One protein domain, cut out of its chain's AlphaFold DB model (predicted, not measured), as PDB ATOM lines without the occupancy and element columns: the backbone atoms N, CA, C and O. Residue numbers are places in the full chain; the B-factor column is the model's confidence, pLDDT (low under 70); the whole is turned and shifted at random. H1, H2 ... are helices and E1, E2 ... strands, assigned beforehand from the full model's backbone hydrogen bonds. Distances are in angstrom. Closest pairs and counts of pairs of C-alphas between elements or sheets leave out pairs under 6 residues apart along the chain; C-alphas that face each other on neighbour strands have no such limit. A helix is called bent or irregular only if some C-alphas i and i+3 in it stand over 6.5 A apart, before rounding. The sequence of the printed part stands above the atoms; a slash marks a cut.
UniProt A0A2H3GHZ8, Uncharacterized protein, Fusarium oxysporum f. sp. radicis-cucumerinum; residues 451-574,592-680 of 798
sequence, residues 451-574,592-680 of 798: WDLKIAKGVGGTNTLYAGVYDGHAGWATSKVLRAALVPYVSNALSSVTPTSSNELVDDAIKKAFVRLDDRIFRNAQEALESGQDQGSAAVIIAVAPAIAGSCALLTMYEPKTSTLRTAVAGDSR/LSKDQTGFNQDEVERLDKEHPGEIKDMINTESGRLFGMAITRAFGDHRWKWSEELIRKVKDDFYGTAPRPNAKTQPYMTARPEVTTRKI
ATOM      1  N   TRP A 451      27.224  73.734 133.755       96.88
ATOM      2  CA  TRP A 451      27.048  72.423 134.375       96.88
ATOM      3  C   TRP A 451      27.673  72.379 135.767       96.88
ATOM      4  O   TRP A 451      28.513  73.213 136.122       96.88
ATOM      5  N   ASP A 452      27.269  71.392 136.564       96.38
ATOM      6  CA  ASP A 452      27.823  71.153 137.894       96.38
ATOM      7  C   ASP A 452      27.897  69.658 138.213       96.38
ATOM      8  O   ASP A 452      27.016  68.888 137.833       96.38
ATOM      9  N   LEU A 453      28.943  69.251 138.935       97.12
ATOM     10  CA  LEU A 453      29.119  67.886 139.428       97.12
ATOM     11  C   LEU A 453      29.798  67.927 140.797       97.12
ATOM     12  O   LEU A 453      30.964  68.312 140.915       97.12
ATOM     13  N   LYS A 454      29.070  67.556 141.853       95.94
ATOM     14  CA  LYS A 454      29.532  67.683 143.244       95.94
ATOM     15  C   LYS A 454      29.061  66.514 144.096       95.94
ATOM     16  O   LYS A 454      27.952  66.019 143.932       95.94
ATOM     17  N   ILE A 455      29.870  66.133 145.080       95.62
ATOM     18  CA  ILE A 455      29.425  65.280 146.185       95.62
ATOM     19  C   ILE A 455      29.116  66.195 147.368       95.62
ATOM     20  O   ILE A 455      29.987  66.929 147.833       95.62
ATOM     21  N   ALA A 456      27.874  66.172 147.840       95.44
ATOM     22  CA  ALA A 456      27.427  66.996 148.958       95.44
ATOM     23  C   ALA A 456      26.442  66.232 149.855       95.44
ATOM     24  O   ALA A 456      26.147  65.058 149.628       95.44
ATOM     25  N   LYS A 457      25.960  66.894 150.911       94.44
ATOM     26  CA  LYS A 457      25.021  66.307 151.873       94.44
ATOM     27  C   LYS A 457      23.620  66.223 151.262       94.44
ATOM     28  O   LYS A 457      23.055  67.262 150.936       94.44
ATOM     29  N   GLY A 458      23.065  65.023 151.155       91.38
ATOM     30  CA  GLY A 458      21.671  64.774 150.799       91.38
ATOM     31  C   GLY A 458      20.788  64.561 152.021       91.38
ATOM     32  O   GLY A 458      21.025  65.147 153.083       91.38
ATOM     33  N   VAL A 459      19.759  63.727 151.863       89.81
ATOM     34  CA  VAL A 459      18.735  63.481 152.889       89.81
ATOM     35  C   VAL A 459      19.386  62.951 154.167       89.81
ATOM     36  O   VAL A 459      20.114  61.960 154.150       89.81
ATOM     37  N   GLY A 460      19.171  63.639 155.290       83.38
ATOM     38  CA  GLY A 460      19.773  63.280 156.575       83.38
ATOM     39  C   GLY A 460      21.305  63.305 156.599       83.38
ATOM     40  O   GLY A 460      21.919  62.629 157.423       83.38
ATOM     41  N   GLY A 461      21.933  64.055 155.688       85.25
ATOM     42  CA  GLY A 461      23.382  64.229 155.643       85.25
ATOM     43  C   GLY A 461      24.152  63.096 154.961       85.25
ATOM     44  O   GLY A 461      25.365  63.004 155.147       85.25
ATOM     45  N   THR A 462      23.492  62.234 154.182       89.62
ATOM     46  CA  THR A 462      24.169  61.203 153.378       89.62
ATOM     47  C   THR A 462      25.028  61.818 152.270       89.62
ATOM     48  O   THR A 462      24.685  62.853 151.705       89.62
ATOM     49  N   ASN A 463      26.150  61.182 151.918       92.25
ATOM     50  CA  ASN A 463      26.920  61.593 150.741       92.25
ATOM     51  C   ASN A 463      26.092  61.306 149.487       92.25
ATOM     52  O   ASN A 463      25.729  60.158 149.242       92.25
ATOM     53  N   THR A 464      25.787  62.353 148.729       94.62
ATOM     54  CA  THR A 464      24.924  62.317 147.546       94.62
ATOM     55  C   THR A 464      25.667  62.940 146.376       94.62
ATOM     56  O   THR A 464      26.302  63.986 146.535       94.62
ATOM     57  N   LEU A 465      25.599  62.293 145.214       96.88
ATOM     58  CA  LEU A 465      26.123  62.827 143.964       96.88
ATOM     59  C   LEU A 465      25.085  63.768 143.350       96.88
ATOM     60  O   LEU A 465      23.955  63.361 143.088       96.88
ATOM     61  N   TYR A 466      25.488  65.008 143.113       98.06
ATOM     62  CA  TYR A 466      24.719  66.020 142.406       98.06
ATOM     63  C   TYR A 466      25.316  66.200 141.019       98.06
ATOM     64  O   TYR A 466      26.501  66.517 140.920       98.06
ATOM     65  N   ALA A 467      24.502  66.037 139.980       98.12
ATOM     66  CA  ALA A 467      24.877  66.306 138.595       98.12
ATOM     67  C   ALA A 467      23.830  67.229 137.968       98.12
ATOM     68  O   ALA A 467      22.640  66.899 137.968       98.12
ATOM     69  N   GLY A 468      24.265  68.396 137.497       97.75
ATOM     70  CA  GLY A 468      23.401  69.459 136.998       97.75
ATOM     71  C   GLY A 468      23.784  69.939 135.603       97.75
ATOM     72  O   GLY A 468      24.971  70.053 135.298       97.75
ATOM     73  N   VAL A 469      22.773  70.238 134.788       98.38
ATOM     74  CA  VAL A 469      22.874  70.899 133.480       98.38
ATOM     75  C   VAL A 469      21.991  72.145 133.526       98.38
ATOM     76  O   VAL A 469      20.832  72.066 133.945       98.38
ATOM     77  N   TYR A 470      22.561  73.288 133.156       98.31
ATOM     78  CA  TYR A 470      21.919  74.597 133.202       98.31
ATOM     79  C   TYR A 470      21.983  75.234 131.825       98.31
ATOM     80  O   TYR A 470      23.026  75.756 131.440       98.31
ATOM     81  N   ASP A 471      20.872  75.177 131.109       98.06
ATOM     82  CA  ASP A 471      20.733  75.803 129.799       98.06
ATOM     83  C   ASP A 471      20.463  77.290 129.995       98.06
ATOM     84  O   ASP A 471      19.567  77.644 130.762       98.06
ATOM     85  N   GLY A 472      21.311  78.161 129.463       97.12
ATOM     86  CA  GLY A 472      21.214  79.604 129.676       97.12
ATOM     87  C   GLY A 472      20.630  80.298 128.457       97.12
ATOM     88  O   GLY A 472      20.926  79.920 127.333       97.12
ATOM     89  N   HIS A 473      19.874  81.374 128.667       95.12
ATOM     90  CA  HIS A 473      19.353  82.173 127.560       95.12
ATOM     91  C   HIS A 473      19.261  83.655 127.900       95.12
ATOM     92  O   HIS A 473      19.107  84.067 129.054       95.12
ATOM     93  N   ALA A 474      19.324  84.483 126.854       92.50
ATOM     94  CA  ALA A 474      19.369  85.942 126.973       92.50
ATOM     95  C   ALA A 474      20.536  86.434 127.859       92.50
ATOM     96  O   ALA A 474      20.439  87.472 128.522       92.50
ATOM     97  N   GLY A 475      21.647  85.695 127.843       92.88
ATOM     98  CA  GLY A 475      22.843  85.911 128.640       92.88
ATOM     99  C   GLY A 475      23.233  84.695 129.490       92.88
ATOM    100  O   GLY A 475      22.412  83.932 129.977       92.88
ATOM    101  N   TRP A 476      24.528  84.589 129.775       95.38
ATOM    102  CA  TRP A 476      25.149  83.521 130.576       95.38
ATOM    103  C   TRP A 476      25.077  83.739 132.101       95.38
ATOM    104  O   TRP A 476      25.585  82.940 132.888       95.38
ATOM    105  N   ALA A 477      24.549  84.879 132.560       96.94
ATOM    106  CA  ALA A 477      24.686  85.297 133.956       96.94
ATOM    107  C   ALA A 477      23.938  84.366 134.926       96.94
ATOM    108  O   ALA A 477      24.476  84.013 135.978       96.94
ATOM    109  N   THR A 478      22.720  83.953 134.570       97.94
ATOM    110  CA  THR A 478      21.849  83.135 135.428       97.94
ATOM    111  C   THR A 478      22.369  81.711 135.557       97.94
ATOM    112  O   THR A 478      22.564  81.245 136.680       97.94
ATOM    113  N   SER A 479      22.701  81.051 134.444       97.69
ATOM    114  CA  SER A 479      23.272  79.695 134.435       97.69
ATOM    115  C   SER A 479      24.567  79.617 135.261       97.69
ATOM    116  O   SER A 479      24.763  78.698 136.064       97.69
ATOM    117  N   LYS A 480      25.411  80.654 135.199       97.25
ATOM    118  CA  LYS A 480      26.631  80.741 136.016       97.25
ATOM    119  C   LYS A 480      26.360  80.917 137.511       97.25
ATOM    120  O   LYS A 480      27.093  80.366 138.337       97.25
ATOM    121  N   VAL A 481      25.314  81.660 137.884       97.75
ATOM    122  CA  VAL A 481      24.859  81.745 139.283       97.75
ATOM    123  C   VAL A 481      24.355  80.383 139.763       97.75
ATOM    124  O   VAL A 481      24.713  79.965 140.868       97.75
ATOM    125  N   LEU A 482      23.592  79.658 138.938       97.88
ATOM    126  CA  LEU A 482      23.086  78.324 139.273       97.88
ATOM    127  C   LEU A 482      24.218  77.328 139.523       97.88
ATOM    128  O   LEU A 482      24.222  76.673 140.567       97.88
ATOM    129  N   ARG A 483      25.239  77.308 138.661       96.94
ATOM    130  CA  ARG A 483      26.454  76.498 138.851       96.94
ATOM    131  C   ARG A 483      27.137  76.730 140.202       96.94
ATOM    132  O   ARG A 483      27.678  75.802 140.812       96.94
ATOM    133  N   ALA A 484      27.138  77.967 140.691       96.25
ATOM    134  CA  ALA A 484      27.745  78.294 141.976       96.25
ATOM    135  C   ALA A 484      26.832  77.953 143.168       96.25
ATOM    136  O   ALA A 484      27.324  77.483 144.196       96.25
ATOM    137  N   ALA A 485      25.523  78.193 143.050       97.38
ATOM    138  CA  ALA A 485      24.621  78.273 144.196       97.38
ATOM    139  C   ALA A 485      23.589  77.140 144.308       97.38
ATOM    140  O   ALA A 485      23.203  76.814 145.431       97.38
ATOM    141  N   LEU A 486      23.146  76.511 143.215       98.00
ATOM    142  CA  LEU A 486      21.991  75.603 143.257       98.00
ATOM    143  C   LEU A 486      22.236  74.370 144.136       98.00
ATOM    144  O   LEU A 486      21.454  74.101 145.050       98.00
ATOM    145  N   VAL A 487      23.348  73.658 143.925       97.50
ATOM    146  CA  VAL A 487      23.697  72.480 144.738       97.50
ATOM    147  C   VAL A 487      23.819  72.823 146.231       97.50
ATOM    148  O   VAL A 487      23.195  72.127 147.031       97.50
ATOM    149  N   PRO A 488      24.526  73.893 146.654       96.81
ATOM    150  CA  PRO A 488      24.522  74.323 148.054       96.81
ATOM    151  C   PRO A 488      23.128  74.560 148.652       96.81
ATOM    152  O   PRO A 488      22.879  74.159 149.789       96.81
ATOM    153  N   TYR A 489      22.204  75.184 147.914       96.88
ATOM    154  CA  TYR A 489      20.839  75.427 148.402       96.88
ATOM    155  C   TYR A 489      20.074  74.128 148.626       96.88
ATOM    156  O   TYR A 489      19.474  73.935 149.687       96.88
ATOM    157  N   VAL A 490      20.121  73.233 147.641       97.12
ATOM    158  CA  VAL A 490      19.426  71.946 147.699       97.12
ATOM    159  C   VAL A 490      20.054  71.049 148.765       97.12
ATOM    160  O   VAL A 490      19.338  70.471 149.576       97.12
ATOM    161  N   SER A 491      21.383  70.983 148.836       96.44
ATOM    162  CA  SER A 491      22.106  70.206 149.846       96.44
ATOM    163  C   SER A 491      21.780  70.668 151.269       96.44
ATOM    164  O   SER A 491      21.471  69.847 152.132       96.44
ATOM    165  N   ASN A 492      21.747  71.981 151.521       95.12
ATOM    166  CA  ASN A 492      21.366  72.510 152.832       95.12
ATOM    167  C   ASN A 492      19.911  72.168 153.187       95.12
ATOM    168  O   ASN A 492      19.642  71.746 154.316       95.12
ATOM    169  N   ALA A 493      18.987  72.292 152.229       93.44
ATOM    170  CA  ALA A 493      17.588  71.926 152.430       93.44
ATOM    171  C   ALA A 493      17.436  70.432 152.760       93.44
ATOM    172  O   ALA A 493      16.788  70.094 153.747       93.44
ATOM    173  N   LEU A 494      18.094  69.553 152.001       93.25
ATOM    174  CA  LEU A 494      18.032  68.102 152.187       93.25
ATOM    175  C   LEU A 494      18.722  67.626 153.467       93.25
ATOM    176  O   LEU A 494      18.219  66.723 154.134       93.25
ATOM    177  N   SER A 495      19.824  68.265 153.864       91.38
ATOM    178  CA  SER A 495      20.530  67.924 155.105       91.38
ATOM    179  C   SER A 495      19.695  68.160 156.369       91.38
ATOM    180  O   SER A 495      19.952  67.539 157.397       91.38
ATOM    181  N   SER A 496      18.684  69.032 156.280       86.12
ATOM    182  CA  SER A 496      17.756  69.337 157.373       86.12
ATOM    183  C   SER A 496      16.576  68.357 157.447       86.12
ATOM    184  O   SER A 496      15.840  68.360 158.431       86.12
ATOM    185  N   VAL A 497      16.372  67.529 156.414       88.69
ATOM    186  CA  VAL A 497      15.285  66.543 156.348       88.69
ATOM    187  C   VAL A 497      15.739  65.238 157.000       88.69
ATOM    188  O   VAL A 497      16.850  64.764 156.760       88.69
ATOM    189  N   THR A 498      14.886  64.633 157.829       81.94
ATOM    190  CA  THR A 498      15.209  63.359 158.484       81.94
ATOM    191  C   THR A 498      15.156  62.191 157.484       81.94
ATOM    192  O   THR A 498      14.271  62.172 156.627       81.94
ATOM    193  N   PRO A 499      16.032  61.169 157.601       73.69
ATOM    194  CA  PRO A 499      16.055  60.010 156.695       73.69
ATOM    195  C   PRO A 499      14.742  59.223 156.584       73.69
ATOM    196  O   PRO A 499      14.528  58.529 155.597       73.69
ATOM    197  N   THR A 500      13.882  59.296 157.602       75.25
ATOM    198  CA  THR A 500      12.578  58.614 157.659       75.25
ATOM    199  C   THR A 500      11.429  59.456 157.102       75.25
ATOM    200  O   THR A 500      10.278  59.032 157.176       75.25
ATOM    201  N   SER A 501      11.710  60.665 156.611       78.69
ATOM    202  CA  SER A 501      10.697  61.540 156.019       78.69
ATOM    203  C   SER A 501      10.113  60.920 154.751       78.69
ATOM    204  O   SER A 501      10.794  60.193 154.027       78.69
ATOM    205  N   SER A 502       8.843  61.220 154.476       85.06
ATOM    206  CA  SER A 502       8.183  60.764 153.254       85.06
ATOM    207  C   SER A 502       8.822  61.399 152.009       85.06
ATOM    208  O   SER A 502       9.449  62.462 152.088       85.06
ATOM    209  N   ASN A 503       8.672  60.756 150.847       87.00
ATOM    210  CA  ASN A 503       9.238  61.279 149.600       87.00
ATOM    211  C   ASN A 503       8.661  62.657 149.244       87.00
ATOM    212  O   ASN A 503       9.393  63.511 148.761       87.00
ATOM    213  N   GLU A 504       7.396  62.919 149.577       89.31
ATOM    214  CA  GLU A 504       6.732  64.200 149.316       89.31
ATOM    215  C   GLU A 504       7.391  65.354 150.082       89.31
ATOM    216  O   GLU A 504       7.520  66.455 149.550       89.31
ATOM    217  N   LEU A 505       7.850  65.110 151.317       91.06
ATOM    218  CA  LEU A 505       8.558  66.120 152.109       91.06
ATOM    219  C   LEU A 505       9.939  66.432 151.530       91.06
ATOM    220  O   LEU A 505      10.369  67.587 151.541       91.06
ATOM    221  N   VAL A 506      10.633  65.412 151.019       93.25
ATOM    222  CA  VAL A 506      11.923  65.579 150.338       93.25
ATOM    223  C   VAL A 506      11.738  66.372 149.044       93.25
ATOM    224  O   VAL A 506      12.469  67.334 148.800       93.25
ATOM    225  N   ASP A 507      10.725  66.023 148.253       94.69
ATOM    226  CA  ASP A 507      10.404  66.700 146.998       94.69
ATOM    227  C   ASP A 507      10.007  68.162 147.244       94.69
ATOM    228  O   ASP A 507      10.478  69.061 146.548       94.69
ATOM    229  N   ASP A 508       9.205  68.438 148.276       95.00
ATOM    230  CA  ASP A 508       8.847  69.804 148.667       95.00
ATOM    231  C   ASP A 508      10.063  70.609 149.164       95.00
ATOM    232  O   ASP A 508      10.193  71.792 148.840       95.00
ATOM    233  N   ALA A 509      11.006  69.982 149.877       95.81
ATOM    234  CA  ALA A 509      12.256  70.630 150.277       95.81
ATOM    235  C   ALA A 509      13.109  71.039 149.063       95.81
ATOM    236  O   ALA A 509      13.625  72.161 149.033       95.81
ATOM    237  N   ILE A 510      13.206  70.178 148.043       96.94
ATOM    238  CA  ILE A 510      13.887  70.484 146.774       96.94
ATOM    239  C   ILE A 510      13.160  71.625 146.053       96.94
ATOM    240  O   ILE A 510      13.789  72.621 145.685       96.94
ATOM    241  N   LYS A 511      11.829  71.533 145.920       97.75
ATOM    242  CA  LYS A 511      11.004  72.558 145.263       97.75
ATOM    243  C   LYS A 511      11.165  73.927 145.927       97.75
ATOM    244  O   LYS A 511      11.368  74.929 145.243       97.75
ATOM    245  N   LYS A 512      11.153  73.977 147.262       97.44
ATOM    246  CA  LYS A 512      11.395  75.200 148.043       97.44
ATOM    247  C   LYS A 512      12.820  75.726 147.889       97.44
ATOM    248  O   LYS A 512      13.003  76.938 147.878       97.44
ATOM    249  N   ALA A 513      13.828  74.858 147.791       97.69
ATOM    250  CA  ALA A 513      15.218  75.284 147.625       97.69
ATOM    251  C   ALA A 513      15.441  76.024 146.296       97.69
ATOM    252  O   ALA A 513      16.090  77.069 146.296       97.69
ATOM    253  N   PHE A 514      14.854  75.523 145.205       98.44
ATOM    254  CA  PHE A 514      14.890  76.173 143.892       98.44
ATOM    255  C   PHE A 514      14.225  77.553 143.939       98.44
ATOM    256  O   PHE A 514      14.866  78.554 143.631       98.44
ATOM    257  N   VAL A 515      12.980  77.626 144.423       98.19
ATOM    258  CA  VAL A 515      12.239  78.898 144.515       98.19
ATOM    259  C   VAL A 515      12.974  79.915 145.395       98.19
ATOM    260  O   VAL A 515      13.150  81.055 144.993       98.19
ATOM    261  N   ARG A 516      13.520  79.503 146.550       98.00
ATOM    262  CA  ARG A 516      14.287  80.405 147.433       98.00
ATOM    263  C   ARG A 516      15.535  80.994 146.777       98.00
ATOM    264  O   ARG A 516      15.935  82.102 147.142       98.00
ATOM    265  N   LEU A 517      16.200  80.238 145.901       98.19
ATOM    266  CA  LEU A 517      17.358  80.739 145.165       98.19
ATOM    267  C   LEU A 517      16.921  81.793 144.141       98.19
ATOM    268  O   LEU A 517      17.522  82.865 144.102       98.19
ATOM    269  N   ASP A 518      15.853  81.523 143.393       98.38
ATOM    270  CA  ASP A 518      15.269  82.462 142.426       98.38
ATOM    271  C   ASP A 518      14.789  83.755 143.113       98.38
ATOM    272  O   ASP A 518      15.183  84.858 142.734       98.38
ATOM    273  N   ASP A 519      14.075  83.631 144.235       97.75
ATOM    274  CA  ASP A 519      13.652  84.767 145.064       97.75
ATOM    275  C   ASP A 519      14.843  85.598 145.557       97.75
ATOM    276  O   ASP A 519      14.745  86.812 145.738       97.75
ATOM    277  N   ARG A 520      15.993  84.968 145.832       97.75
ATOM    278  CA  ARG A 520      17.201  85.701 146.235       97.75
ATOM    279  C   ARG A 520      17.845  86.428 145.058       97.75
ATOM    280  O   ARG A 520      18.325  87.541 145.262       97.75
ATOM    281  N   ILE A 521      17.855  85.835 143.864       97.50
ATOM    282  CA  ILE A 521      18.317  86.511 142.644       97.50
ATOM    283  C   ILE A 521      17.508  87.798 142.444       97.50
ATOM    284  O   ILE A 521      18.090  88.874 142.297       97.50
ATOM    285  N   PHE A 522      16.180  87.714 142.555       97.06
ATOM    286  CA  PHE A 522      15.317  88.882 142.405       97.06
ATOM    287  C   PHE A 522      15.446  89.906 143.523       97.06
ATOM    288  O   PHE A 522      15.512  91.095 143.222       97.06
ATOM    289  N   ARG A 523      15.539  89.479 144.787       96.75
ATOM    290  CA  ARG A 523      15.738  90.411 145.908       96.75
ATOM    291  C   ARG A 523      17.031  91.204 145.773       96.75
ATOM    292  O   ARG A 523      16.995  92.421 145.892       96.75
ATOM    293  N   ASN A 524      18.146  90.550 145.441       96.00
ATOM    294  CA  ASN A 524      19.420  91.244 145.233       96.00
ATOM    295  C   ASN A 524      19.321  92.295 144.111       96.00
ATOM    296  O   ASN A 524      19.889  93.381 144.217       96.00
ATOM    297  N   ALA A 525      18.601  91.975 143.033       95.56
ATOM    298  CA  ALA A 525      18.384  92.896 141.927       95.56
ATOM    299  C   ALA A 525      17.479  94.078 142.330       95.56
ATOM    300  O   ALA A 525      17.789  95.221 142.005       95.56
ATOM    301  N   GLN A 526      16.400  93.828 143.076       94.56
ATOM    302  CA  GLN A 526      15.497  94.868 143.582       94.56
ATOM    303  C   GLN A 526      16.189  95.806 144.578       94.56
ATOM    304  O   GLN A 526      16.128  97.019 144.404       94.56
ATOM    305  N   GLU A 527      16.937  95.263 145.543       94.81
ATOM    306  CA  GLU A 527      17.739  96.052 146.490       94.81
ATOM    307  C   GLU A 527      18.733  96.966 145.754       94.81
ATOM    308  O   GLU A 527      18.899  98.137 146.100       94.81
ATOM    309  N   ALA A 528      19.357  96.472 144.679       93.56
ATOM    310  CA  ALA A 528      20.241  97.282 143.848       93.56
ATOM    311  C   ALA A 528      19.487  98.395 143.095       93.56
ATOM    312  O   ALA A 528      19.986  99.517 143.013       93.56
ATOM    313  N   LEU A 529      18.278  98.133 142.594       91.69
ATOM    314  CA  LEU A 529      17.433  99.128 141.914       91.69
ATOM    315  C   LEU A 529      16.879 100.207 142.862       91.69
ATOM    316  O   LEU A 529      16.534 101.307 142.415       91.69
ATOM    317  N   GLU A 530      16.766  99.900 144.152       92.00
ATOM    318  CA  GLU A 530      16.302 100.810 145.207       92.00
ATOM    319  C   GLU A 530      17.444 101.579 145.884       92.00
ATOM    320  O   GLU A 530      17.204 102.575 146.563       92.00
ATOM    321  N   SER A 531      18.698 101.187 145.642       89.75
ATOM    322  CA  SER A 531      19.892 101.787 146.258       89.75
ATOM    323  C   SER A 531      20.178 103.253 145.870       89.75
ATOM    324  O   SER A 531      21.130 103.846 146.381       89.75
ATOM    325  N   GLY A 532      19.377 103.848 144.976       84.12
ATOM    326  CA  GLY A 532      19.482 105.257 144.576       84.12
ATOM    327  C   GLY A 532      20.712 105.596 143.727       84.12
ATOM    328  O   GLY A 532      21.121 106.753 143.683       84.12
ATOM    329  N   GLN A 533      21.328 104.595 143.091       87.00
ATOM    330  CA  GLN A 533      22.476 104.770 142.196       87.00
ATOM    331  C   GLN A 533      22.073 105.412 140.860       87.00
ATOM    332  O   GLN A 533      20.925 105.303 140.428       87.00
ATOM    333  N   ASP A 534      23.044 106.039 140.190       88.38
ATOM    334  CA  ASP A 534      22.840 106.678 138.887       88.38
ATOM    335  C   ASP A 534      22.377 105.678 137.807       88.38
ATOM    336  O   ASP A 534      22.752 104.499 137.811       88.38
ATOM    337  N   GLN A 535      21.613 106.177 136.831       88.31
ATOM    338  CA  GLN A 535      21.244 105.427 135.624       88.31
ATOM    339  C   GLN A 535      22.501 104.905 134.907       88.31
ATOM    340  O   GLN A 535      23.505 105.608 134.777       88.31
ATOM    341  N   GLY A 536      22.459 103.655 134.449       89.56
ATOM    342  CA  GLY A 536      23.589 102.973 133.821       89.56
ATOM    343  C   GLY A 536      24.709 102.565 134.788       89.56
ATOM    344  O   GLY A 536      25.784 102.170 134.332       89.56
ATOM    345  N   SER A 537      24.494 102.645 136.109       94.12
ATOM    346  CA  SER A 537      25.485 102.222 137.105       94.12
ATOM    347  C   SER A 537      25.884 100.756 136.923       94.12
ATOM    348  O   SER A 537      25.056  99.845 136.983       94.12
ATOM    349  N   ALA A 538      27.190 100.521 136.781       93.06
ATOM    350  CA  ALA A 538      27.753  99.182 136.631       93.06
ATOM    351  C   ALA A 538      27.423  98.264 137.821       93.06
ATOM    352  O   ALA A 538      27.221  97.069 137.631       93.06
ATOM    353  N   ALA A 539      27.330  98.812 139.039       92.31
ATOM    354  CA  ALA A 539      27.001  98.032 140.233       92.31
ATOM    355  C   ALA A 539      25.574  97.463 140.168       92.31
ATOM    356  O   ALA A 539      25.361  96.298 140.500       92.31
ATOM    357  N   VAL A 540      24.620  98.263 139.681       93.25
ATOM    358  CA  VAL A 540      23.230  97.827 139.502       93.25
ATOM    359  C   VAL A 540      23.130  96.828 138.354       93.25
ATOM    360  O   VAL A 540      22.511  95.782 138.513       93.25
ATOM    361  N   ILE A 541      23.811  97.087 137.233       94.31
ATOM    362  CA  ILE A 541      23.827  96.173 136.080       94.31
ATOM    363  C   ILE A 541      24.342  94.784 136.480       94.31
ATOM    364  O   ILE A 541      23.740  93.783 136.102       94.31
ATOM    365  N   ILE A 542      25.404  94.699 137.290       94.62
ATOM    366  CA  ILE A 542      25.932  93.412 137.776       94.62
ATOM    367  C   ILE A 542      24.892  92.662 138.623       94.62
ATOM    368  O   ILE A 542      24.746  91.451 138.469       94.62
ATOM    369  N   ALA A 543      24.175  93.359 139.507       94.25
ATOM    370  CA  ALA A 543      23.166  92.743 140.370       94.25
ATOM    371  C   ALA A 543      21.906  92.314 139.600       94.25
ATOM    372  O   ALA A 543      21.303  91.293 139.925       94.25
ATOM    373  N   VAL A 544      21.521  93.078 138.578       95.31
ATOM    374  CA  VAL A 544      20.313  92.844 137.778       95.31
ATOM    375  C   VAL A 544      20.556  91.835 136.647       95.31
ATOM    376  O   VAL A 544      19.615  91.170 136.223       95.31
ATOM    377  N   ALA A 545      21.795  91.640 136.185       95.88
ATOM    378  CA  ALA A 545      22.106  90.732 135.076       95.88
ATOM    379  C   ALA A 545      21.574  89.289 135.257       95.88
ATOM    380  O   ALA A 545      20.959  88.794 134.313       95.88
ATOM    381  N   PRO A 546      21.699  88.624 136.427       96.56
ATOM    382  CA  PRO A 546      21.115  87.293 136.642       96.56
ATOM    383  C   PRO A 546      19.583  87.285 136.784       96.56
ATOM    384  O   PRO A 546      18.963  86.231 136.729       96.56
ATOM    385  N   ALA A 547      18.952  88.440 137.016       96.56
ATOM    386  CA  ALA A 547      17.497  88.565 136.947       96.56
ATOM    387  C   ALA A 547      17.030  88.801 135.499       96.56
ATOM    388  O   ALA A 547      15.935  88.377 135.123       96.56
ATOM    389  N   ILE A 548      17.853  89.479 134.685       95.62
ATOM    390  CA  ILE A 548      17.578  89.718 133.266       95.62
ATOM    391  C   ILE A 548      17.682  88.437 132.455       95.62
ATOM    392  O   ILE A 548      16.724  88.103 131.760       95.62
ATOM    393  N   ALA A 549      18.834  87.775 132.544       96.69
ATOM    394  CA  ALA A 549      19.075  86.505 131.885       96.69
ATOM    395  C   ALA A 549      18.193  85.408 132.497       96.69
ATOM    396  O   ALA A 549      17.743  85.511 133.646       96.69
ATOM    397  N   GLY A 550      17.968  84.348 131.737       97.12
ATOM    398  CA  GLY A 550      17.239  83.174 132.184       97.12
ATOM    399  C   GLY A 550      18.107  81.928 132.144       97.12
ATOM    400  O   GLY A 550      19.182  81.921 131.542       97.12
ATOM    401  N   SER A 551      17.679  80.890 132.857       98.06
ATOM    402  CA  SER A 551      18.286  79.572 132.700       98.06
ATOM    403  C   SER A 551      17.343  78.446 133.111       98.06
ATOM    404  O   SER A 551      16.713  78.512 134.176       98.06
ATOM    405  N   CYS A 552      17.279  77.399 132.291       98.06
ATOM    406  CA  CYS A 552      16.730  76.109 132.678       98.06
ATOM    407  C   CYS A 552      17.649  75.431 133.698       98.06
ATOM    408  O   CYS A 552      18.860  75.642 133.727       98.06
ATOM    409  N   ALA A 553      17.084  74.576 134.541       98.19
ATOM    410  CA  ALA A 553      17.854  73.800 135.496       98.19
ATOM    411  C   ALA A 553      17.376  72.359 135.568       98.19
ATOM    412  O   ALA A 553      16.293  72.071 136.078       98.19
ATOM    413  N   LEU A 554      18.242  71.449 135.135       98.56
ATOM    414  CA  LEU A 554      18.115  70.022 135.366       98.56
ATOM    415  C   LEU A 554      19.135  69.612 136.423       98.56
ATOM    416  O   LEU A 554      20.334  69.793 136.239       98.56
ATOM    417  N   LEU A 555      18.671  69.052 137.536       98.50
ATOM    418  CA  LEU A 555      19.522  68.581 138.623       98.50
ATOM    419  C   LEU A 555      19.129  67.163 139.022       98.50
ATOM    420  O   LEU A 555      17.992  66.909 139.414       98.50
ATOM    421  N   THR A 556      20.094  66.253 139.001       98.25
ATOM    422  CA  THR A 556      19.935  64.904 139.545       98.25
ATOM    423  C   THR A 556      20.685  64.752 140.859       98.25
ATOM    424  O   THR A 556      21.737  65.357 141.071       98.25
ATOM    425  N   MET A 557      20.111  63.961 141.758       97.25
ATOM    426  CA  MET A 557      20.604  63.691 143.105       97.25
ATOM    427  C   MET A 557      20.592  62.183 143.320       97.25
ATOM    428  O   MET A 557      19.528  61.593 143.518       97.25
ATOM    429  N   TYR A 558      21.763  61.555 143.251       96.50
ATOM    430  CA  TYR A 558      21.921  60.121 143.457       96.50
ATOM    431  C   TYR A 558      22.448  59.826 144.859       96.50
ATOM    432  O   TYR A 558      23.550  60.242 145.220       96.50
ATOM    433  N   GLU A 559      21.665  59.080 145.634       93.56
ATOM    434  CA  GLU A 559      22.034  58.583 146.955       93.56
ATOM    435  C   GLU A 559      22.550  57.138 146.858       93.56
ATOM    436  O   GLU A 559      21.737  56.212 146.724       93.56
ATOM    437  N   PRO A 560      23.871  56.894 146.997       91.00
ATOM    438  CA  PRO A 560      24.447  55.562 146.824       91.00
ATOM    439  C   PRO A 560      23.899  54.547 147.827       91.00
ATOM    440  O   PRO A 560      23.559  53.431 147.456       91.00
ATOM    441  N   LYS A 561      23.729  54.939 149.098       88.31
ATOM    442  CA  LYS A 561      23.278  54.028 150.168       88.31
ATOM    443  C   LYS A 561      21.899  53.417 149.915       88.31
ATOM    444  O   LYS A 561      21.634  52.309 150.364       88.31
ATOM    445  N   THR A 562      21.005  54.157 149.262       89.69
ATOM    446  CA  THR A 562      19.620  53.724 149.031       89.69
ATOM    447  C   THR A 562      19.340  53.396 147.566       89.69
ATOM    448  O   THR A 562      18.209  53.013 147.252       89.69
ATOM    449  N   SER A 563      20.331  53.559 146.679       93.38
ATOM    450  CA  SER A 563      20.172  53.512 145.220       93.38
ATOM    451  C   SER A 563      18.989  54.357 144.724       93.38
ATOM    452  O   SER A 563      18.233  53.935 143.846       93.38
ATOM    453  N   THR A 564      18.773  55.529 145.323       94.25
ATOM    454  CA  THR A 564      17.667  56.423 144.952       94.25
ATOM    455  C   THR A 564      18.207  57.567 144.115       94.25
ATOM    456  O   THR A 564      19.129  58.255 144.543       94.25
ATOM    457  N   LEU A 565      17.617  57.781 142.943       96.38
ATOM    458  CA  LEU A 565      17.872  58.940 142.100       96.38
ATOM    459  C   LEU A 565      16.648  59.844 142.120       96.38
ATOM    460  O   LEU A 565      15.540  59.394 141.816       96.38
ATOM    461  N   ARG A 566      16.857  61.111 142.470       97.06
ATOM    462  CA  ARG A 566      15.853  62.160 142.309       97.06
ATOM    463  C   ARG A 566      16.262  63.088 141.183       97.06
ATOM    464  O   ARG A 566      17.414  63.512 141.143       97.06
ATOM    465  N   THR A 567      15.323  63.423 140.315       98.12
ATOM    466  CA  THR A 567      15.537  64.323 139.181       98.12
ATOM    467  C   THR A 567      14.616  65.516 139.344       98.12
ATOM    468  O   THR A 567      13.405  65.341 139.405       98.12
ATOM    469  N   ALA A 568      15.188  66.713 139.435       98.31
ATOM    470  CA  ALA A 568      14.472  67.977 139.510       98.31
ATOM    471  C   ALA A 568      14.697  68.765 138.215       98.31
ATOM    472  O   ALA A 568      15.846  69.032 137.865       98.31
ATOM    473  N   VAL A 569      13.619  69.134 137.521       98.19
ATOM    474  CA  VAL A 569      13.672  69.884 136.255       98.19
ATOM    475  C   VAL A 569      12.853  71.173 136.339       98.19
ATOM    476  O   VAL A 569      11.700  71.154 136.774       98.19
ATOM    477  N   ALA A 570      13.461  72.285 135.934       97.88
ATOM    478  CA  ALA A 570      12.841  73.587 135.704       97.88
ATOM    479  C   ALA A 570      13.270  74.086 134.309       97.88
ATOM    480  O   ALA A 570      14.312  74.724 134.206       97.88
ATOM    481  N   GLY A 571      12.540  73.727 133.252       96.88
ATOM    482  CA  GLY A 571      12.854  74.007 131.850       96.88
ATOM    483  C   GLY A 571      12.622  72.803 130.931       96.88
ATOM    484  O   GLY A 571      11.819  71.916 131.230       96.88
ATOM    485  N   ASP A 572      13.336  72.774 129.813       95.69
ATOM    486  CA  ASP A 572      13.281  71.762 128.745       95.69
ATOM    487  C   ASP A 572      14.568  70.931 128.593       95.69
ATOM    488  O   ASP A 572      14.614  70.000 127.792       95.69
ATOM    489  N   SER A 573      15.586  71.156 129.431       97.19
ATOM    490  CA  SER A 573      16.676  70.188 129.591       97.19
ATOM    491  C   SER A 573      16.131  68.854 130.121       97.19
ATOM    492  O   SER A 573      15.310  68.825 131.046       97.19
ATOM    493  N   ARG A 574      16.625  67.725 129.597       97.88
ATOM    494  CA  ARG A 574      16.037  66.401 129.863       97.88
ATOM    495  C   ARG A 574      17.040  65.387 130.418       97.88
ATOM    496  O   ARG A 574      18.203  65.336 130.014       97.88
ATOM    497  N   LEU A 592      13.115  60.444 132.812       97.12
ATOM    498  CA  LEU A 592      13.143  60.890 134.210       97.12
ATOM    499  C   LEU A 592      12.573  62.298 134.410       97.12
ATOM    500  O   LEU A 592      12.220  62.657 135.530       97.12
ATOM    501  N   SER A 593      12.485  63.104 133.360       96.38
ATOM    502  CA  SER A 593      11.982  64.479 133.406       96.38
ATOM    503  C   SER A 593      11.016  64.729 132.254       96.38
ATOM    504  O   SER A 593      11.245  64.251 131.148       96.38
ATOM    505  N   LYS A 594       9.955  65.498 132.500       95.38
ATOM    506  CA  LYS A 594       9.068  65.988 131.442       95.38
ATOM    507  C   LYS A 594       9.443  67.424 131.106       95.38
ATOM    508  O   LYS A 594       9.515  68.243 132.021       95.38
ATOM    509  N   ASP A 595       9.633  67.714 129.828       95.56
ATOM    510  CA  ASP A 595       9.946  69.060 129.359       95.56
ATOM    511  C   ASP A 595       8.796  70.022 129.676       95.56
ATOM    512  O   ASP A 595       7.612  69.691 129.536       95.56
ATOM    513  N   GLN A 596       9.138  71.224 130.125       95.50
ATOM    514  CA  GLN A 596       8.169  72.218 130.580       95.50
ATOM    515  C   GLN A 596       7.964  73.285 129.511       95.50
ATOM    516  O   GLN A 596       8.347  74.444 129.676       95.50
ATOM    517  N   THR A 597       7.327  72.890 128.413       93.38
ATOM    518  CA  THR A 597       7.000  73.741 127.257       93.38
ATOM    519  C   THR A 597       5.485  73.895 127.105       93.38
ATOM    520  O   THR A 597       4.713  73.202 127.772       93.38
ATOM    521  N   GLY A 598       5.024  74.765 126.202       90.12
ATOM    522  CA  GLY A 598       3.593  74.900 125.896       90.12
ATOM    523  C   GLY A 598       2.974  73.698 125.169       90.12
ATOM    524  O   GLY A 598       1.770  73.697 124.938       90.12
ATOM    525  N   PHE A 599       3.765  72.674 124.825       91.31
ATOM    526  CA  PHE A 599       3.261  71.392 124.319       91.31
ATOM    527  C   PHE A 599       2.930  70.398 125.441       91.31
ATOM    528  O   PHE A 599       2.261  69.392 125.202       91.31
ATOM    529  N   ASN A 600       3.393  70.656 126.665       93.88
ATOM    530  CA  ASN A 600       3.098  69.812 127.811       93.88
ATOM    531  C   ASN A 600       1.735  70.191 128.404       93.88
ATOM    532  O   ASN A 600       1.586  71.249 129.016       93.88
ATOM    533  N   GLN A 601       0.753  69.300 128.260       93.50
ATOM    534  CA  GLN A 601      -0.610  69.537 128.733       93.50
ATOM    535  C   GLN A 601      -0.678  69.796 130.248       93.50
ATOM    536  O   GLN A 601      -1.476  70.627 130.677       93.50
ATOM    537  N   ASP A 602       0.202  69.173 131.043       94.12
ATOM    538  CA  ASP A 602       0.275  69.402 132.492       94.12
ATOM    539  C   ASP A 602       0.647  70.875 132.796       94.12
ATOM    540  O   ASP A 602       0.094  71.490 133.712       94.12
ATOM    541  N   GLU A 603       1.547  71.475 132.001       95.00
ATOM    542  CA  GLU A 603       1.934  72.889 132.137       95.00
ATOM    543  C   GLU A 603       0.867  73.841 131.598       95.00
ATOM    544  O   GLU A 603       0.621  74.881 132.207       95.00
ATOM    545  N   VAL A 604       0.204  73.480 130.497       92.94
ATOM    546  CA  VAL A 604      -0.919  74.255 129.945       92.94
ATOM    547  C   VAL A 604      -2.056  74.337 130.964       92.94
ATOM    548  O   VAL A 604      -2.565  75.422 131.227       92.94
ATOM    549  N   GLU A 605      -2.416  73.219 131.600       93.88
ATOM    550  CA  GLU A 605      -3.438  73.186 132.650       93.88
ATOM    551  C   GLU A 605      -3.028  73.957 133.906       93.88
ATOM    552  O   GLU A 605      -3.873  74.586 134.547       93.88
ATOM    553  N   ARG A 606      -1.746  73.906 134.290       95.00
ATOM    554  CA  ARG A 606      -1.223  74.710 135.403       95.00
ATOM    555  C   ARG A 606      -1.386  76.200 135.106       95.00
ATOM    556  O   ARG A 606      -1.913  76.933 135.938       95.00
ATOM    557  N   LEU A 607      -0.961  76.624 133.920       93.88
ATOM    558  CA  LEU A 607      -1.020  78.013 133.482       93.88
ATOM    559  C   LEU A 607      -2.461  78.518 133.315       93.88
ATOM    560  O   LEU A 607      -2.740  79.651 133.690       93.88
ATOM    561  N   ASP A 608      -3.387  77.689 132.827       93.06
ATOM    562  CA  ASP A 608      -4.814  78.041 132.738       93.06
ATOM    563  C   ASP A 608      -5.461  78.202 134.126       93.06
ATOM    564  O   ASP A 608      -6.283  79.093 134.336       93.06
ATOM    565  N   LYS A 609      -5.042  77.399 135.117       94.56
ATOM    566  CA  LYS A 609      -5.487  77.544 136.515       94.56
ATOM    567  C   LYS A 609      -4.926  78.798 137.189       94.56
ATOM    568  O   LYS A 609      -5.634  79.418 137.978       94.56
ATOM    569  N   GLU A 610      -3.667  79.141 136.922       93.75
ATOM    570  CA  GLU A 610      -3.013  80.334 137.480       93.75
ATOM    571  C   GLU A 610      -3.497  81.629 136.805       93.75
ATOM    572  O   GLU A 610      -3.646  82.644 137.486       93.75
ATOM    573  N   HIS A 611      -3.823  81.578 135.506       93.06
ATOM    574  CA  HIS A 611      -4.268  82.726 134.704       93.06
ATOM    575  C   HIS A 611      -5.546  82.410 133.896       93.06
ATOM    576  O   HIS A 611      -5.496  82.281 132.663       93.06
ATOM    577  N   PRO A 612      -6.716  82.302 134.557       90.75
ATOM    578  CA  PRO A 612      -7.955  81.902 133.896       90.75
ATOM    579  C   PRO A 612      -8.345  82.835 132.744       90.75
ATOM    580  O   PRO A 612      -8.535  84.038 132.929       90.75
ATOM    581  N   GLY A 613      -8.521  82.266 131.548       86.62
ATOM    582  CA  GLY A 613      -8.973  82.995 130.357       86.62
ATOM    583  C   GLY A 613      -7.873  83.704 129.557       86.62
ATOM    584  O   GLY A 613      -8.187  84.343 128.553       86.62
ATOM    585  N   GLU A 614      -6.601  83.570 129.940       89.44
ATOM    586  CA  GLU A 614      -5.467  84.213 129.253       89.44
ATOM    587  C   GLU A 614      -4.678  83.266 128.332       89.44
ATOM    588  O   GLU A 614      -3.813  83.712 127.578       89.44
ATOM    589  N   ILE A 615      -4.990  81.965 128.332       87.00
ATOM    590  CA  ILE A 615      -4.177  80.927 127.674       87.00
ATOM    591  C   ILE A 615      -3.915  81.185 126.180       87.00
ATOM    592  O   ILE A 615      -2.807  80.953 125.706       87.00
ATOM    593  N   LYS A 616      -4.905  81.726 125.452       84.50
ATOM    594  CA  LYS A 616      -4.809  82.020 124.009       84.50
ATOM    595  C   LYS A 616      -3.876  83.190 123.692       84.50
ATOM    596  O   LYS A 616      -3.262  83.198 122.631       84.50
ATOM    597  N   ASP A 617      -3.795  84.164 124.596       84.50
ATOM    598  CA  ASP A 617      -2.897  85.317 124.458       84.50
ATOM    599  C   ASP A 617      -1.467  84.945 124.890       84.50
ATOM    600  O   ASP A 617      -0.491  85.535 124.423       84.50
ATOM    601  N   MET A 618      -1.357  83.968 125.795       86.31
ATOM    602  CA  MET A 618      -0.133  83.582 126.485       86.31
ATOM    603  C   MET A 618       0.681  82.514 125.743       86.31
ATOM    604  O   MET A 618       1.894  82.677 125.587       86.31
ATOM    605  N   ILE A 619       0.045  81.424 125.300       88.88
ATOM    606  CA  ILE A 619       0.706  80.302 124.621       88.88
ATOM    607  C   ILE A 619       0.289  80.288 123.156       88.88
ATOM    608  O   ILE A 619      -0.886  80.149 122.821       88.88
ATOM    609  N   ASN A 620       1.273  80.364 122.265       87.56
ATOM    610  CA  ASN A 620       1.035  80.109 120.853       87.56
ATOM    611  C   ASN A 620       0.910  78.591 120.630       87.56
ATOM    612  O   ASN A 620       1.873  77.857 120.839       87.56
ATOM    613  N   THR A 621      -0.259  78.126 120.186       82.44
ATOM    614  CA  THR A 621      -0.570  76.693 120.013       82.44
ATOM    615  C   THR A 621       0.223  76.004 118.904       82.44
ATOM    616  O   THR A 621       0.377  74.790 118.942       82.44
ATOM    617  N   GLU A 622       0.722  76.752 117.917       83.81
ATOM    618  CA  GLU A 622       1.510  76.200 116.804       83.81
ATOM    619  C   GLU A 622       2.980  76.008 117.194       83.81
ATOM    620  O   GLU A 622       3.608  75.029 116.805       83.81
ATOM    621  N   SER A 623       3.530  76.934 117.982       85.19
ATOM    622  CA  SER A 623       4.946  76.922 118.381       85.19
ATOM    623  C   SER A 623       5.197  76.440 119.811       85.19
ATOM    624  O   SER A 623       6.354  76.248 120.177       85.19
ATOM    625  N   GLY A 624       4.155  76.289 120.634       87.75
ATOM    626  CA  GLY A 624       4.265  75.929 122.051       87.75
ATOM    627  C   GLY A 624       4.938  77.002 122.917       87.75
ATOM    628  O   GLY A 624       5.355  76.714 124.037       87.75
ATOM    629  N   ARG A 625       5.083  78.236 122.414       91.62
ATOM    630  CA  ARG A 625       5.867  79.293 123.069       91.62
ATOM    631  C   ARG A 625       5.026  80.167 124.004       91.62
ATOM    632  O   ARG A 625       4.032  80.750 123.573       91.62
ATOM    633  N   LEU A 626       5.496  80.350 125.239       91.00
ATOM    634  CA  LEU A 626       4.968  81.247 126.270       91.00
ATOM    635  C   LEU A 626       5.445  82.694 126.042       91.00
ATOM    636  O   LEU A 626       6.592  83.040 126.336       91.00
ATOM    637  N   PHE A 627       4.592  83.564 125.493       89.94
ATOM    638  CA  PHE A 627       4.952  84.931 125.076       89.94
ATOM    639  C   PHE A 627       6.252  84.988 124.237       89.94
ATOM    640  O   PHE A 627       7.080  85.898 124.369       89.94
ATOM    641  N   GLY A 628       6.451  83.986 123.373       88.25
ATOM    642  CA  GLY A 628       7.631  83.834 122.513       88.25
ATOM    643  C   GLY A 628       8.811  83.061 123.124       88.25
ATOM    644  O   GLY A 628       9.790  82.825 122.416       88.25
ATOM    645  N   MET A 629       8.737  82.639 124.390       90.94
ATOM    646  CA  MET A 629       9.729  81.762 125.030       90.94
ATOM    647  C   MET A 629       9.358  80.284 124.848       90.94
ATOM    648  O   MET A 629       8.187  79.957 124.957       90.94
ATOM    649  N   ALA A 630      10.315  79.392 124.569       91.12
ATOM    650  CA  ALA A 630      10.031  77.957 124.380       91.12
ATOM    651  C   ALA A 630       9.613  77.241 125.681       91.12
ATOM    652  O   ALA A 630       8.836  76.287 125.649       91.12
ATOM    653  N   ILE A 631      10.064  77.767 126.819       95.38
ATOM    654  CA  ILE A 631       9.859  77.206 128.153       95.38
ATOM    655  C   ILE A 631       8.787  77.941 128.961       95.38
ATOM    656  O   ILE A 631       8.517  79.128 128.772       95.38
ATOM    657  N   THR A 632       8.211  77.217 129.917       95.56
ATOM    658  CA  THR A 632       7.199  77.696 130.877       95.56
ATOM    659  C   THR A 632       7.736  77.826 132.304       95.56
ATOM    660  O   THR A 632       7.095  78.447 133.158       95.56
ATOM    661  N   ARG A 633       8.927  77.278 132.572       97.44
ATOM    662  CA  ARG A 633       9.622  77.343 133.861       97.44
ATOM    663  C   ARG A 633      11.108  77.603 133.639       97.44
ATOM    664  O   ARG A 633      11.706  76.968 132.782       97.44
ATOM    665  N   ALA A 634      11.683  78.513 134.417       97.88
ATOM    666  CA  ALA A 634      13.109  78.841 134.404       97.88
ATOM    667  C   ALA A 634      13.479  79.689 135.629       97.88
ATOM    668  O   ALA A 634      12.612  80.273 136.291       97.88
ATOM    669  N   PHE A 635      14.776  79.780 135.918       98.50
ATOM    670  CA  PHE A 635      15.348  80.778 136.825       98.50
ATOM    671  C   PHE A 635      15.558  82.113 136.117       98.50
ATOM    672  O   PHE A 635      15.781  82.137 134.912       98.50
ATOM    673  N   GLY A 636      15.538  83.221 136.863       96.88
ATOM    674  CA  GLY A 636      15.680  84.552 136.267       96.88
ATOM    675  C   GLY A 636      14.475  84.883 135.386       96.88
ATOM    676  O   GLY A 636      13.342  84.643 135.808       96.88
ATOM    677  N   ASP A 637      14.690  85.420 134.185       96.56
ATOM    678  CA  ASP A 637      13.613  85.788 133.251       96.56
ATOM    679  C   ASP A 637      12.633  86.829 133.821       96.56
ATOM    680  O   ASP A 637      11.406  86.680 133.780       96.56
ATOM    681  N   HIS A 638      13.167  87.945 134.328       94.94
ATOM    682  CA  HIS A 638      12.370  89.013 134.947       94.94
ATOM    683  C   HIS A 638      11.138  89.458 134.138       94.94
ATOM    684  O   HIS A 638      10.132  89.836 134.733       94.94
ATOM    685  N   ARG A 639      11.171  89.395 132.796       94.12
ATOM    686  CA  ARG A 639      10.060  89.835 131.929       94.12
ATOM    687  C   ARG A 639       8.770  89.036 132.144       94.12
ATOM    688  O   ARG A 639       7.699  89.538 131.810       94.12
ATOM    689  N   TRP A 640       8.867  87.813 132.666       94.25
ATOM    690  CA  TRP A 640       7.719  86.953 132.968       94.25
ATOM    691  C   TRP A 640       7.341  86.966 134.450       94.25
ATOM    692  O   TRP A 640       6.302  86.411 134.794       94.25
ATOM    693  N   LYS A 641       8.147  87.586 135.326       95.31
ATOM    694  CA  LYS A 641       7.982  87.491 136.787       95.31
ATOM    695  C   LYS A 641       7.776  88.829 137.497       95.31
ATOM    696  O   LYS A 641       7.020  88.894 138.458       95.31
ATOM    697  N   TRP A 642       8.448  89.889 137.058       94.88
ATOM    698  CA  TRP A 642       8.319  91.227 137.641       94.88
ATOM    699  C   TRP A 642       7.129  91.989 137.089       94.88
ATOM    700  O   TRP A 642       6.708  91.721 135.972       94.88
ATOM    701  N   SER A 643       6.659  92.985 137.845       93.62
ATOM    702  CA  SER A 643       5.657  93.940 137.374       93.62
ATOM    703  C   SER A 643       6.168  94.756 136.186       93.62
ATOM    704  O   SER A 643       7.368  95.023 136.048       93.62
ATOM    705  N   GLU A 644       5.240  95.222 135.349       92.19
ATOM    706  CA  GLU A 644       5.569  96.036 134.177       92.19
ATOM    707  C   GLU A 644       6.371  97.300 134.536       92.19
ATOM    708  O   GLU A 644       7.307  97.661 133.821       92.19
ATOM    709  N   GLU A 645       6.058  97.939 135.667       92.19
ATOM    710  CA  GLU A 645       6.771  99.120 136.171       92.19
ATOM    711  C   GLU A 645       8.255  98.831 136.420       92.19
ATOM    712  O   GLU A 645       9.124  99.584 135.975       92.19
ATOM    713  N   LEU A 646       8.555  97.711 137.082       92.75
ATOM    714  CA  LEU A 646       9.925  97.332 137.409       92.75
ATOM    715  C   LEU A 646      10.708  96.938 136.150       92.75
ATOM    716  O   LEU A 646      11.871  97.315 136.005       92.75
ATOM    717  N   ILE A 647      10.062  96.248 135.205       94.69
ATOM    718  CA  ILE A 647      10.671  95.906 133.912       94.69
ATOM    719  C   ILE A 647      10.996  97.179 133.118       94.69
ATOM    720  O   ILE A 647      12.092  97.303 132.572       94.69
ATOM    721  N   ARG A 648      10.072  98.151 133.065       94.56
ATOM    722  CA  ARG A 648      10.303  99.439 132.391       94.56
ATOM    723  C   ARG A 648      11.437 100.220 133.042       94.56
ATOM    724  O   ARG A 648      12.311 100.689 132.324       94.56
ATOM    725  N   LYS A 649      11.487 100.271 134.376       93.12
ATOM    726  CA  LYS A 649      12.595 100.893 135.113       93.12
ATOM    727  C   LYS A 649      13.941 100.273 134.729       93.12
ATOM    728  O   LYS A 649      14.878 100.980 134.389       93.12
ATOM    729  N   VAL A 650      14.032  98.946 134.711       93.88
ATOM    730  CA  VAL A 650      15.269  98.223 134.361       93.88
ATOM    731  C   VAL A 650      15.673  98.445 132.901       93.88
ATOM    732  O   VAL A 650      16.854  98.616 132.600       93.88
ATOM    733  N   LYS A 651      14.700  98.493 131.990       94.44
ATOM    734  CA  LYS A 651      14.922  98.821 130.581       94.44
ATOM    735  C   LYS A 651      15.452 100.249 130.401       94.44
ATOM    736  O   LYS A 651      16.469 100.434 129.736       94.44
ATOM    737  N   ASP A 652      14.756 101.229 130.966       93.69
ATOM    738  CA  ASP A 652      15.001 102.647 130.704       93.69
ATOM    739  C   ASP A 652      16.239 103.160 131.464       93.69
ATOM    740  O   ASP A 652      17.023 103.925 130.901       93.69
ATOM    741  N   ASP A 653      16.472 102.680 132.692       93.00
ATOM    742  CA  ASP A 653      17.578 103.135 133.542       93.00
ATOM    743  C   ASP A 653      18.843 102.261 133.429       93.00
ATOM    744  O   ASP A 653      19.938 102.751 133.710       93.00
ATOM    745  N   PHE A 654      18.736 100.978 133.043       93.00
ATOM    746  CA  PHE A 654      19.840 100.001 133.148       93.00
ATOM    747  C   PHE A 654      20.013  99.069 131.933       93.00
ATOM    748  O   PHE A 654      20.613  98.002 132.060       93.00
ATOM    749  N   TYR A 655      19.540  99.468 130.746       91.50
ATOM    750  CA  TYR A 655      19.706  98.725 129.480       91.50
ATOM    751  C   TYR A 655      19.083  97.320 129.463       91.50
ATOM    752  O   TYR A 655      19.490  96.460 128.679       91.50
ATOM    753  N   GLY A 656      18.092  97.072 130.319       89.50
ATOM    754  CA  GLY A 656      17.352  95.818 130.318       89.50
ATOM    755  C   GLY A 656      16.406  95.651 129.128       89.50
ATOM    756  O   GLY A 656      16.237  96.522 128.274       89.50
ATOM    757  N   THR A 657      15.745  94.501 129.078       90.75
ATOM    758  CA  THR A 657      14.800  94.168 128.006       90.75
ATOM    759  C   THR A 657      13.400  94.712 128.279       90.75
ATOM    760  O   THR A 657      12.937  94.726 129.414       90.75
ATOM    761  N   ALA A 658      12.679  95.095 127.223       91.62
ATOM    762  CA  ALA A 658      11.321  95.628 127.335       91.62
ATOM    763  C   ALA A 658      10.287  94.594 127.835       91.62
ATOM    764  O   ALA A 658      10.454  93.398 127.578       91.62
ATOM    765  N   PRO A 659       9.181  95.023 128.475       91.00
ATOM    766  CA  PRO A 659       8.098  94.118 128.866       91.00
ATOM    767  C   PRO A 659       7.491  93.389 127.657       91.00
ATOM    768  O   PRO A 659       7.630  93.824 126.509       91.00
ATOM    769  N   ARG A 660       6.874  92.228 127.901       89.00
ATOM    770  CA  ARG A 660       6.180  91.460 126.858       89.00
ATOM    771  C   ARG A 660       4.800  92.078 126.583       89.00
ATOM    772  O   ARG A 660       4.140  92.497 127.530       89.00
ATOM    773  N   PRO A 661       4.364  92.153 125.314       82.25
ATOM    774  CA  PRO A 661       3.020  92.627 124.994       82.25
ATOM    775  C   PRO A 661       1.970  91.657 125.555       82.25
ATOM    776  O   PRO A 661       2.221  90.457 125.625       82.25
ATOM    777  N   ASN A 662       0.795  92.180 125.914       82.62
ATOM    778  CA  ASN A 662      -0.378  91.425 126.385       82.62
ATOM    779  C   ASN A 662      -0.232  90.698 127.737       82.62
ATOM    780  O   ASN A 662      -1.129  89.949 128.112       82.62
ATOM    781  N   ALA A 663       0.842  90.947 128.491       84.69
ATOM    782  CA  ALA A 663       0.966  90.497 129.875       84.69
ATOM    783  C   ALA A 663      -0.006  91.280 130.784       84.69
ATOM    784  O   ALA A 663       0.046  92.507 130.829       84.69
ATOM    785  N   LYS A 664      -0.891  90.574 131.497       86.75
ATOM    786  CA  LYS A 664      -1.939  91.122 132.378       86.75
ATOM    787  C   LYS A 664      -1.716  90.749 133.849       86.75
ATOM    788  O   LYS A 664      -1.725  91.627 134.705       86.75
ATOM    789  N   THR A 665      -1.494  89.469 134.147       89.50
ATOM    790  CA  THR A 665      -1.482  88.896 135.507       89.50
ATOM    791  C   THR A 665      -0.149  88.225 135.859       89.50
ATOM    792  O   THR A 665      -0.116  87.089 136.310       89.50
ATOM    793  N   GLN A 666       0.978  88.923 135.679       89.81
ATOM    794  CA  GLN A 666       2.299  88.413 136.096       89.81
ATOM    795  C   GLN A 666       2.306  87.993 137.586       89.81
ATOM    796  O   GLN A 666       1.674  88.675 138.400       89.81
ATOM    797  N   PRO A 667       3.047  86.935 137.982       93.88
ATOM    798  CA  PRO A 667       4.063  86.192 137.221       93.88
ATOM    799  C   PRO A 667       3.515  85.007 136.399       93.88
ATOM    800  O   PRO A 667       2.713  84.239 136.903       93.88
ATOM    801  N   TYR A 668       4.038  84.802 135.183       93.69
ATOM    802  CA  TYR A 668       3.677  83.695 134.270       93.69
ATOM    803  C   TYR A 668       4.674  82.525 134.261       93.69
ATOM    804  O   TYR A 668       4.426  81.490 133.647       93.69
ATOM    805  N   MET A 669       5.843  82.696 134.881       94.75
ATOM    806  CA  MET A 669       6.929  81.713 134.876       94.75
ATOM    807  C   MET A 669       7.414  81.461 136.299       94.75
ATOM    808  O   MET A 669       7.483  82.378 137.116       94.75
ATOM    809  N   THR A 670       7.803  80.224 136.596       96.56
ATOM    810  CA  THR A 670       8.294  79.828 137.921       96.56
ATOM    811  C   THR A 670       9.596  79.041 137.822       96.56
ATOM    812  O   THR A 670       9.791  78.285 136.877       96.56
ATOM    813  N   ALA A 671      10.476  79.186 138.815       97.69
ATOM    814  CA  ALA A 671      11.654  78.329 138.976       97.69
ATOM    815  C   ALA A 671      11.350  77.046 139.775       97.69
ATOM    816  O   ALA A 671      12.252  76.255 140.047       97.69
ATOM    817  N   ARG A 672      10.093  76.832 140.202       97.81
ATOM    818  CA  ARG A 672       9.686  75.632 140.948       97.81
ATOM    819  C   ARG A 672       9.848  74.391 140.055       97.81
ATOM    820  O   ARG A 672       9.132  74.284 139.060       97.81
ATOM    821  N   PRO A 673      10.710  73.425 140.406       97.81
ATOM    822  CA  PRO A 673      10.950  72.266 139.567       97.81
ATOM    823  C   PRO A 673       9.830  71.233 139.697       97.81
ATOM    824  O   PRO A 673       9.149  71.155 140.725       97.81
ATOM    825  N   GLU A 674       9.701  70.375 138.690       96.94
ATOM    826  CA  GLU A 674       9.081  69.065 138.873       96.94
ATOM    827  C   GLU A 674      10.124  68.054 139.318       96.94
ATOM    828  O   GLU A 674      11.246  68.053 138.816       96.94
ATOM    829  N   VAL A 675       9.752  67.223 140.293       97.12
ATOM    830  CA  VAL A 675      10.653  66.249 140.913       97.12
ATOM    831  C   VAL A 675      10.115  64.853 140.659       97.12
ATOM    832  O   VAL A 675       8.947  64.576 140.925       97.12
ATOM    833  N   THR A 676      10.969  63.971 140.156       96.62
ATOM    834  CA  THR A 676      10.682  62.544 140.024       96.62
ATOM    835  C   THR A 676      11.681  61.744 140.848       96.62
ATOM    836  O   THR A 676      12.835  62.135 141.021       96.62
ATOM    837  N   THR A 677      11.233  60.601 141.366       95.75
ATOM    838  CA  THR A 677      12.073  59.674 142.129       95.75
ATOM    839  C   THR A 677      12.078  58.309 141.443       95.75
ATOM    840  O   THR A 677      11.024  57.791 141.055       95.75
ATOM    841  N   ARG A 678      13.264  57.710 141.290       95.50
ATOM    842  CA  ARG A 678      13.466  56.356 140.752       95.50
ATOM    843  C   ARG A 678      14.472  55.567 141.585       95.50
ATOM    844  O   ARG A 678      15.388  56.127 142.187       95.50
ATOM    845  N   LYS A 679      14.306  54.243 141.598       95.12
ATOM    846  CA  LYS A 679      15.316  53.305 142.098       95.12
ATOM    847  C   LYS A 679      16.219  52.873 140.954       95.12
ATOM    848  O   LYS A 679      15.727  52.471 139.903       95.12
ATOM    849  N   ILE A 680      17.520  52.954 141.192       95.00
ATOM    850  CA  ILE A 680      18.559  52.711 140.196       95.00
ATOM    851  C   ILE A 680      19.227  51.361 140.434       95.00
ATOM    852  O   ILE A 680      19.590  51.026 141.564       95.00
TER     853      ILE A 680
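This is residues 451 to 574 and 592 to 680 of the 798 residues of an uncharacterized protein of Fusarium oxysporum f. sp. radicis-cucumerinum (UniProt A0A2H3GHZ8). A twisted five-stranded antiparallel sheet makes one end of the domain, with the bent helix H1 and the long helix H2 covering one of its faces. H2 reaches past the sheet to the other end, where H3, the short H6 and H7 gather, while H4 and H5 form a small lobe to one side, apart from the other named helices. The 213 printed residues hold seven named helices and five named strands, in the order E1 E2 H1 H2 H3 E3 E4 H4 H5 H6 H7 E5, and the class is mixed, helices and strands. The sheet runs E1 E2 E3 E4 E5, and E5 joins it from the end of the printed part. The whole is compact, with a radius of gyration of the C-alphas of 17.8 A and spans of 53 by 40 by 24 A.

The sheet holds E1, residues 451 to 457, 18.6 A long, which begins with C-alpha 451 at (27.048, 72.423, 134.375); E2, residues 463 to 470, 22.4 A; E3, residues 553 to 559, 19.5 A; E4, residues 564 to 570, 20.1 A; and E5, residues 674 to 679, 17.3 A, which ends with C-alpha 679 at (15.316, 53.305, 142.098). H1, residues 477 to 495, was assigned as one helix by its hydrogen bonds but is bent: C-alphas 484 and 487 are 7.6 A apart. Its arms are H1a, residues 477 to 484, and H1b, residues 487 to 495, at a steep tilt of 45 degrees. H2, residues 503 to 530, is the longest helix at 40.4 A and ends with C-alpha 530 at (16.302, 100.810, 145.207). H3 is residues 538 to 548, H4 residues 601 to 610, H5 residues 615 to 618, H6 residues 638 to 641 and H7 residues 644 to 654. H3 is irregular, but only just: C-alphas 543 and 546 are 6.9 A apart.

In the sheet, E1 and E2 form a hairpin, with N 454 and O 466 at 2.9 A. E2 and E3 are antiparallel, with N 467 and O 556 at 3.0 A. E3 and E4 form a hairpin, with N 555 and O 568 at 2.8 A, and E4 and E5 are antiparallel, with N 567 and O 676 at 2.9 A. H1a, H1b and H2 are on the same face, two layers, helices on one face of a sheet. H1b lies over E2 at a height over the sheet of 9.0 A, and H2 over E4 and E5 at 12.4 A. H1b and H2, a helical hairpin, touch at Val 490 and Ala 513, their closest C-alphas, 5.4 A apart; H2 does so with residues 506 to 517 alone. With residues 521 to 529 alone H2 touches H3, closest at C-alphas 525 and 544, 4.6 A, a helical hairpin at a shallow tilt of 34 degrees, only just short of steep. H3 also touches H1a, about perpendicular at 82 degrees, closest at C-alphas 546 and 478, 4.4 A. H3 and H6 only just touch, with 3 pairs of C-alphas within 8 A, the closest being 548 and 638 at 5.5 A. H7 is close but not clearly touching H3, with C-alphas 654 and 541 closest at 6.3 A. H4 and H5 only just touch, with 3 pairs within 8 A, closest at C-alphas 608 and 615, 5.9 A. Each O i to N i+4 pair is within hydrogen-bond range in H1a, H1b, H2, H4 and H7, and 5 of 7 are in H3; H5 and H6 are too short for such a pair.

The two C-alphas farthest apart are those of Asp 534 and Ile 680, 54.2 A. Residues 575 to 591 are not printed, and C-alphas 574 and 592 are 7.6 A apart across the cut, in the link from E4 to H4. The links from H5 to H6 and from H7 to E5 are long, with 19 residues each. The mean pLDDT of the printed part is 93.5, and no printed residue is under 70.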